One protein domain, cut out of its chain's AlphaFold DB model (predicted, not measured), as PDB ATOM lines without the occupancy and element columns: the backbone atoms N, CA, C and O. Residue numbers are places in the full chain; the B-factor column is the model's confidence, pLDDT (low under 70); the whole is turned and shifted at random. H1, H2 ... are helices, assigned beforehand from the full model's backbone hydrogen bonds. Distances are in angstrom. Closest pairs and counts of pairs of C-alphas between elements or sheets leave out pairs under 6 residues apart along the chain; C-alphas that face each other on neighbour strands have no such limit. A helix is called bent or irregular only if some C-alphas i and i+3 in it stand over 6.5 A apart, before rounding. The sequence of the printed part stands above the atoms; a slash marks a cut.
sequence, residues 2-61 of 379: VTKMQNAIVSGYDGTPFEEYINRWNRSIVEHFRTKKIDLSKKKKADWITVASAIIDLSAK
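AT A GLANCE: This is residues 2 to 61 of the 379 residues of an uncharacterized protein of Mucor circinelloides f. circinelloides (strain 1006PhL) (UniProt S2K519). Three helices are set out as an open triangle in which no helix touches another: the long H2 makes one side, H1 stands off from it by itself, and H3 lies near H2 after residues 36 to 47 have folded back. H3 runs in broadly the same direction as H2, and residues 2 to 8 of H1 stick out, as does the stretch from 14 to 20 that leads into H2. The printed part has 60 residues with three named helices, H1, H2 and H3 in that order along the chain, and no named strand; the class is all helix. It is only just compact, close to loose, with a radius of gyration of the C-alphas of 12.3 A, and it spans 36 by 27 by 19 A.

IN THESE COORDINATES: H1 is residues 2 to 11, 14.0 A from first to last C-alpha, and begins at C-alpha 2 at (-22.804, 25.539, 41.770). H2 is residues 18 to 35, the longest helix by residues, and measures 25.6 A from first to last C-alpha; it begins at C-alpha 18 at (-6.224, 31.316, 52.805). H3 is residues 48 to 60, 18.4 A from first to last C-alpha, and ends at C-alpha 60 at (-22.168, 14.836, 29.170).

HOW THE PARTS SIT: H2 touches no helix. H2 and H3 are near each other, with 7 pairs of C-alphas within 10 A; their closest C-alphas are 8.5 A apart. H1 and H2 are only just apart, with their closest C-alphas 8.1 A from each other. H1 and H3 are apart. In H1, H2 and H3 every O i to N i+4 pair of the backbone is within hydrogen-bond range, and no helix is bent or irregular.

THE WHOLE: The two C-alphas farthest apart are those of Pro 17 and Lys 61, at 36.7 A, while the first and last printed C-alphas, of Val 2 and Lys 61, are 19.1 A apart. The printed part has no cut. The link from H1 to H2, 6 residues, is short, and the link from H2 to H3, 12 residues, is long. Residues 2 to 8, which belong to H1, stand free, and so do residues 14 to 20, of which 18 to 20 belong to H2; the body without these stretches has 46 residues and spans 31 by 23 by 20 A. The mean pLDDT of the printed part is 81.9, and the model's confidence is low, under 70, at residues 2 to 6, 44 and 46.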
ATOM      1  N   VAL A   2     -23.661  24.450  41.257       46.72
ATOM      2  CA  VAL A   2     -22.804  25.539  41.770       46.72
ATOM      3  C   VAL A   2     -22.980  25.791  43.273       46.72
ATOM      4  O   VAL A   2     -22.001  25.745  44.004       46.72
ATOM      5  N   THR A   3     -24.214  25.916  43.773       54.97
ATOM      6  CA  THR A   3     -24.494  26.161  45.205       54.97
ATOM      7  C   THR A   3     -24.006  25.036  46.123       54.97
ATOM      8  O   THR A   3     -23.540  25.291  47.227       54.97
ATOM      9  N   LYS A   4     -24.055  23.775  45.663       66.31
ATOM     10  CA  LYS A   4     -23.534  22.628  46.429       66.31
ATOM     11  C   LYS A   4     -22.008  22.650  46.489       66.31
ATOM     12  O   LYS A   4     -21.438  22.328  47.524       66.31
ATOM     13  N   MET A   5     -21.361  23.047  45.393       66.44
ATOM     14  CA  MET A   5     -19.907  23.175  45.331       66.44
ATOM     15  C   MET A   5     -19.421  24.351  46.178       66.44
ATOM     16  O   MET A   5     -18.494  24.187  46.957       66.44
ATOM     17  N   GLN A   6     -20.096  25.499  46.094       69.25
ATOM     18  CA  GLN A   6     -19.800  26.669  46.916       69.25
ATOM     19  C   GLN A   6     -19.950  26.359  48.406       69.25
ATOM     20  O   GLN A   6     -19.038  26.646  49.172       69.25
ATOM     21  N   ASN A   7     -21.043  25.703  48.811       70.75
ATOM     22  CA  ASN A   7     -21.222  25.302  50.204       70.75
ATOM     23  C   ASN A   7     -20.128  24.338  50.662       70.75
ATOM     24  O   ASN A   7     -19.621  24.523  51.754       70.75
ATOM     25  N   ALA A   8     -19.717  23.373  49.831       76.06
ATOM     26  CA  ALA A   8     -18.630  22.451  50.166       76.06
ATOM     27  C   ALA A   8     -17.260  23.145  50.284       76.06
ATOM     28  O   ALA A   8     -16.455  22.764  51.130       76.06
ATOM     29  N   ILE A   9     -16.999  24.162  49.452       78.06
ATOM     30  CA  ILE A   9     -15.799  25.007  49.542       78.06
ATOM     31  C   ILE A   9     -15.838  25.761  50.876       78.06
ATOM     32  O   ILE A   9     -14.968  25.566  51.722       78.06
ATOM     33  N   VAL A  10     -16.891  26.544  51.111       80.12
ATOM     34  CA  VAL A  10     -17.013  27.394  52.303       80.12
ATOM     35  C   VAL A  10     -17.033  26.566  53.593       80.12
ATOM     36  O   VAL A  10     -16.328  26.902  54.536       80.12
ATOM     37  N   SER A  11     -17.758  25.441  53.634       86.56
ATOM     38  CA  SER A  11     -17.812  24.563  54.813       86.56
ATOM     39  C   SER A  11     -16.521  23.781  55.054       86.56
ATOM     40  O   SER A  11     -16.330  23.241  56.137       86.56
ATOM     41  N   GLY A  12     -15.672  23.648  54.033       85.56
ATOM     42  CA  GLY A  12     -14.382  22.970  54.131       85.56
ATOM     43  C   GLY A  12     -13.253  23.865  54.645       85.56
ATOM     44  O   GLY A  12     -12.139  23.368  54.811       85.56
ATOM     45  N   TYR A  13     -13.504  25.163  54.852       92.75
ATOM     46  CA  TYR A  13     -12.516  26.086  55.401       92.75
ATOM     47  C   TYR A  13     -12.381  25.876  56.912       92.75
ATOM     48  O   TYR A  13     -13.322  26.083  57.672       92.75
ATOM     49  N   ASP A  14     -11.197  25.451  57.343       92.62
ATOM     50  CA  ASP A  14     -10.872  25.085  58.725       92.62
ATOM     51  C   ASP A  14     -10.166  26.210  59.502       92.62
ATOM     52  O   ASP A  14      -9.657  25.983  60.596       92.62
ATOM     53  N   GLY A  15     -10.112  27.419  58.933       91.94
ATOM     54  CA  GLY A  15      -9.402  28.563  59.511       91.94
ATOM     55  C   GLY A  15      -7.895  28.579  59.239       91.94
ATOM     56  O   GLY A  15      -7.208  29.463  59.746       91.94
ATOM     57  N   THR A  16      -7.361  27.641  58.447       93.62
ATOM     58  CA  THR A  16      -5.972  27.748  57.968       93.62
ATOM     59  C   THR A  16      -5.790  28.951  57.040       93.62
ATOM     60  O   THR A  16      -6.753  29.343  56.384       93.62
ATOM     61  N   PRO A  17      -4.581  29.549  56.955       94.75
ATOM     62  CA  PRO A  17      -4.329  30.682  56.067       94.75
ATOM     63  C   PRO A  17      -4.856  30.431  54.650       94.75
ATOM     64  O   PRO A  17      -4.723  29.327  54.109       94.75
ATOM     65  N   PHE A  18      -5.463  31.453  54.048       81.94
ATOM     66  CA  PHE A  18      -6.224  31.316  52.805       81.94
ATOM     67  C   PHE A  18      -5.399  30.701  51.664       81.94
ATOM     68  O   PHE A  18      -5.895  29.862  50.909       81.94
ATOM     69  N   GLU A  19      -4.111  31.036  51.577       84.56
ATOM     70  CA  GLU A  19      -3.174  30.476  50.606       84.56
ATOM     71  C   GLU A  19      -2.982  28.963  50.790       84.56
ATOM     72  O   GLU A  19      -2.935  28.209  49.812       84.56
ATOM     73  N   GLU A  20      -2.890  28.485  52.032       90.12
ATOM     74  CA  GLU A  20      -2.755  27.058  52.339       90.12
ATOM     75  C   GLU A  20      -4.039  26.296  52.035       90.12
ATOM     76  O   GLU A  20      -3.989  25.209  51.444       90.12
ATOM     77  N   TYR A  21      -5.183  26.884  52.388       92.12
ATOM     78  CA  TYR A  21      -6.492  26.346  52.059       92.12
ATOM     79  C   TYR A  21      -6.668  26.205  50.539       92.12
ATOM     80  O   TYR A  21      -6.958  25.104  50.063       92.12
ATOM     81  N   ILE A  22      -6.386  27.257  49.757       85.88
ATOM     82  CA  ILE A  22      -6.428  27.216  48.286       85.88
ATOM     83  C   ILE A  22      -5.518  26.111  47.748       85.88
ATOM     84  O   ILE A  22      -5.916  25.336  46.878       85.88
ATOM     85  N   ASN A  23      -4.292  26.001  48.263       87.12
ATOM     86  CA  ASN A  23      -3.340  24.991  47.809       87.12
ATOM     87  C   ASN A  23      -3.800  23.559  48.121       87.12
ATOM     88  O   ASN A  23      -3.557  22.641  47.332       87.12
ATOM     89  N   ARG A  24      -4.445  23.342  49.270       91.31
ATOM     90  CA  ARG A  24      -5.004  22.043  49.673       91.31
ATOM     91  C   ARG A  24      -6.235  21.683  48.850       91.31
ATOM     92  O   ARG A  24      -6.375  20.545  48.397       91.31
ATOM     93  N   TRP A  25      -7.095  22.662  48.617       87.25
ATOM     94  CA  TRP A  25      -8.301  22.512  47.823       87.25
ATOM     95  C   TRP A  25      -7.969  22.228  46.347       87.25
ATOM     96  O   TRP A  25      -8.450  21.239  45.793       87.25
ATOM     97  N   ASN A  26      -7.027  22.972  45.752       85.88
ATOM     98  CA  ASN A  26      -6.508  22.702  44.405       85.88
ATOM     99  C   ASN A  26      -5.915  21.290  44.285       85.88
ATOM    100  O   ASN A  26      -6.192  20.584  43.315       85.88
ATOM    101  N   ARG A  27      -5.139  20.838  45.284       87.50
ATOM    102  CA  ARG A  27      -4.629  19.455  45.333       87.50
ATOM    103  C   ARG A  27      -5.759  18.427  45.365       87.50
ATOM    104  O   ARG A  27      -5.700  17.449  44.626       87.50
ATOM    105  N   SER A  28      -6.787  18.670  46.173       88.00
ATOM    106  CA  SER A  28      -7.944  17.776  46.305       88.00
ATOM    107  C   SER A  28      -8.739  17.672  45.002       88.00
ATOM    108  O   SER A  28      -9.154  16.580  44.623       88.00
ATOM    109  N   ILE A  29      -8.890  18.778  44.267       85.31
ATOM    110  CA  ILE A  29      -9.496  18.771  42.930       85.31
ATOM    111  C   ILE A  29      -8.662  17.969  41.949       85.31
ATOM    112  O   ILE A  29      -9.194  17.077  41.291       85.31
ATOM    113  N   VAL A  30      -7.362  18.251  41.850       85.81
ATOM    114  CA  VAL A  30      -6.482  17.528  40.924       85.81
ATOM    115  C   VAL A  30      -6.518  16.027  41.213       85.81
ATOM    116  O   VAL A  30      -6.620  15.234  40.279       85.81
ATOM    117  N   GLU A  31      -6.511  15.634  42.489       88.06
ATOM    118  CA  GLU A  31      -6.634  14.233  42.891       88.06
ATOM    119  C   GLU A  31      -7.998  13.645  42.512       88.06
ATOM    120  O   GLU A  31      -8.065  12.571  41.917       88.06
ATOM    121  N   HIS A  32      -9.094  14.371  42.746       87.19
ATOM    122  CA  HIS A  32     -10.429  13.929  42.348       87.19
ATOM    123  C   HIS A  32     -10.522  13.668  40.835       87.19
ATOM    124  O   HIS A  32     -10.970  12.598  40.418       87.19
ATOM    125  N   PHE A  33     -10.043  14.587  39.995       87.31
ATOM    126  CA  PHE A  33     -10.032  14.393  38.539       87.31
ATOM    127  C   PHE A  33      -9.090  13.265  38.102       87.31
ATOM    128  O   PHE A  33      -9.442  12.486  37.211       87.31
ATOM    129  N   ARG A  34      -7.954  13.091  38.790       89.62
ATOM    130  CA  ARG A  34      -7.045  11.957  38.580       89.62
ATOM    131  C   ARG A  34      -7.748  10.621  38.829       89.62
ATOM    132  O   ARG A  34      -7.631   9.728  37.991       89.62
ATOM    133  N   THR A  35      -8.557  10.490  39.890       91.25
ATOM    134  CA  THR A  35      -9.346   9.258  40.135       91.25
ATOM    135  C   THR A  35     -10.354   8.959  39.019       91.25
ATOM    136  O   THR A  35     -10.672   7.799  38.759       91.25
ATOM    137  N   LYS A  36     -10.819   9.990  38.303       89.31
ATOM    138  CA  LYS A  36     -11.716   9.878  37.142       89.31
ATOM    139  C   LYS A  36     -10.981   9.701  35.809       89.31
ATOM    140  O   LYS A  36     -11.629   9.706  34.767       89.31
ATOM    141  N   LYS A  37      -9.654   9.513  35.829       92.75
ATOM    142  CA  LYS A  37      -8.784   9.428  34.639       92.75
ATOM    143  C   LYS A  37      -8.823  10.687  33.757       92.75
ATOM    144  O   LYS A  37      -8.585  10.603  32.555       92.75
ATOM    145  N   ILE A  38      -9.111  11.850  34.344       87.94
ATOM    146  CA  ILE A  38      -9.039  13.148  33.665       87.94
ATOM    147  C   ILE A  38      -7.706  13.791  34.039       87.94
ATOM    148  O   ILE A  38      -7.472  14.158  35.191       87.94
ATOM    149  N   ASP A  39      -6.814  13.904  33.060       85.19
ATOM    150  CA  ASP A  39      -5.472  14.430  33.278       85.19
ATOM    151  C   ASP A  39      -5.448  15.966  33.212       85.19
ATOM    152  O   ASP A  39      -5.341  16.564  32.141       85.19
ATOM    153  N   LEU A  40      -5.533  16.607  34.381       83.75
ATOM    154  CA  LEU A  40      -5.365  18.058  34.531       83.75
ATOM    155  C   LEU A  40      -3.886  18.492  34.603       83.75
ATOM    156  O   LEU A  40      -3.607  19.689  34.629       83.75
ATOM    157  N   SER A  41      -2.928  17.553  34.633       75.56
ATOM    158  CA  SER A  41      -1.510  17.852  34.904       75.56
ATOM    159  C   SER A  41      -0.769  18.520  33.743       75.56
ATOM    160  O   SER A  41       0.301  19.096  33.939       75.56
ATOM    161  N   LYS A  42      -1.356  18.520  32.540       78.25
ATOM    162  CA  LYS A  42      -0.767  19.147  31.345       78.25
ATOM    163  C   LYS A  42      -0.692  20.675  31.426       78.25
ATOM    164  O   LYS A  42       0.004  21.288  30.621       78.25
ATOM    165  N   LYS A  43      -1.379  21.303  32.386       70.50
ATOM    166  CA  LYS A  43      -1.304  22.748  32.633       70.50
ATOM    167  C   LYS A  43      -0.626  23.012  33.977       70.50
ATOM    168  O   LYS A  43      -1.017  22.471  35.004       70.50
ATOM    169  N   LYS A  44       0.382  23.893  33.964       68.88
ATOM    170  CA  LYS A  44       1.241  24.242  35.117       68.88
ATOM    171  C   LYS A  44       0.456  24.798  36.322       68.88
ATOM    172  O   LYS A  44       0.953  24.758  37.443       68.88
ATOM    173  N   LYS A  45      -0.764  25.296  36.089       71.00
ATOM    174  CA  LYS A  45      -1.798  25.607  37.085       71.00
ATOM    175  C   LYS A  45      -3.157  25.212  36.505       71.00
ATOM    176  O   LYS A  45      -3.430  25.514  35.343       71.00
ATOM    177  N   ALA A  46      -3.989  24.533  37.292       67.88
ATOM    178  CA  ALA A  46      -5.369  24.263  36.914       67.88
ATOM    179  C   ALA A  46      -6.136  25.591  36.927       67.88
ATOM    180  O   ALA A  46      -6.373  26.166  37.984       67.88
ATOM    181  N   ASP A  47      -6.458  26.101  35.744       79.19
ATOM    182  CA  ASP A  47      -7.357  27.238  35.600       79.19
ATOM    183  C   ASP A  47      -8.804  26.769  35.821       79.19
ATOM    184  O   ASP A  47      -9.192  25.687  35.364       79.19
ATOM    185  N   TRP A  48      -9.604  27.588  36.501       76.00
ATOM    186  CA  TRP A  48     -11.015  27.337  36.788       76.00
ATOM    187  C   TRP A  48     -11.824  27.038  35.530       76.00
ATOM    188  O   TRP A  48     -12.688  26.164  35.559       76.00
ATOM    189  N   ILE A  49     -11.483  27.670  34.405       76.50
ATOM    190  CA  ILE A  49     -12.106  27.401  33.101       76.50
ATOM    191  C   ILE A  49     -11.874  25.944  32.674       76.50
ATOM    192  O   ILE A  49     -12.781  25.275  32.174       76.50
ATOM    193  N   THR A  50     -10.670  25.415  32.912       80.44
ATOM    194  CA  THR A  50     -10.319  24.030  32.561       80.44
ATOM    195  C   THR A  50     -11.052  23.037  33.464       80.44
ATOM    196  O   THR A  50     -11.557  22.025  32.980       80.44
ATOM    197  N   VAL A  51     -11.155  23.341  34.762       79.56
ATOM    198  CA  VAL A  51     -11.915  22.523  35.719       79.56
ATOM    199  C   VAL A  51     -13.402  22.515  35.358       79.56
ATOM    200  O   VAL A  51     -13.992  21.444  35.262       79.56
ATOM    201  N   ALA A  52     -13.998  23.679  35.091       79.06
ATOM    202  CA  ALA A  52     -15.403  23.798  34.712       79.06
ATOM    203  C   ALA A  52     -15.718  23.024  33.421       79.06
ATOM    204  O   ALA A  52     -16.670  22.246  33.393       79.06
ATOM    205  N   SER A  53     -14.870  23.158  32.397       82.56
ATOM    206  CA  SER A  53     -15.011  22.413  31.137       82.56
ATOM    207  C   SER A  53     -14.967  20.899  31.371       82.56
ATOM    208  O   SER A  53     -15.822  20.170  30.878       82.56
ATOM    209  N   ALA A  54     -14.041  20.420  32.212       82.94
ATOM    210  CA  ALA A  54     -13.940  19.002  32.547       82.94
ATOM    211  C   ALA A  54     -15.168  18.470  33.313       82.94
ATOM    212  O   ALA A  54     -15.550  17.315  33.126       82.94
ATOM    213  N   ILE A  55     -15.801  19.290  34.163       82.31
ATOM    214  CA  ILE A  55     -17.061  18.933  34.843       82.31
ATOM    215  C   ILE A  55     -18.197  18.804  33.828       82.31
ATOM    216  O   ILE A  55     -18.959  17.838  33.890       82.31
ATOM    217  N   ILE A  56     -18.304  19.755  32.897       82.88
ATOM    218  CA  ILE A  56     -19.327  19.743  31.847       82.88
ATOM    219  C   ILE A  56     -19.153  18.494  30.973       82.88
ATOM    220  O   ILE A  56     -20.103  17.725  30.816       82.88
ATOM    221  N   ASP A  57     -17.932  18.210  30.516       84.62
ATOM    222  CA  ASP A  57     -17.620  17.014  29.724       84.62
ATOM    223  C   ASP A  57     -17.933  15.713  30.474       84.62
ATOM    224  O   ASP A  57     -18.456  14.759  29.892       84.62
ATOM    225  N   LEU A  58     -17.633  15.662  31.776       84.31
ATOM    226  CA  LEU A  58     -17.944  14.509  32.619       84.31
ATOM    227  C   LEU A  58     -19.458  14.323  32.779       84.31
ATOM    228  O   LEU A  58     -19.937  13.190  32.779       84.31
ATOM    229  N   SER A  59     -20.213  15.420  32.882       81.56
ATOM    230  CA  SER A  59     -21.676  15.374  32.954       81.56
ATOM    231  C   SER A  59     -22.307  14.903  31.640       81.56
ATOM    232  O   SER A  59     -23.263  14.134  31.676       81.56
ATOM    233  N   ALA A  60     -21.717  15.263  30.494       85.69
ATOM    234  CA  ALA A  60     -22.168  14.836  29.170       85.69
ATOM    235  C   ALA A  60     -21.815  13.369  28.852       85.69
ATOM    236  O   ALA A  60     -22.568  12.688  28.160       85.69
ATOM    237  N   LYS A  61     -20.683  12.862  29.364       83.25
ATOM    238  CA  LYS A  61     -20.223  11.471  29.165       83.25
ATOM    239  C   LYS A  61     -20.801  10.460  30.151       83.25
ATOM    240  O   LYS A  61     -20.483   9.276  30.040       83.25
TER     241      LYS A  61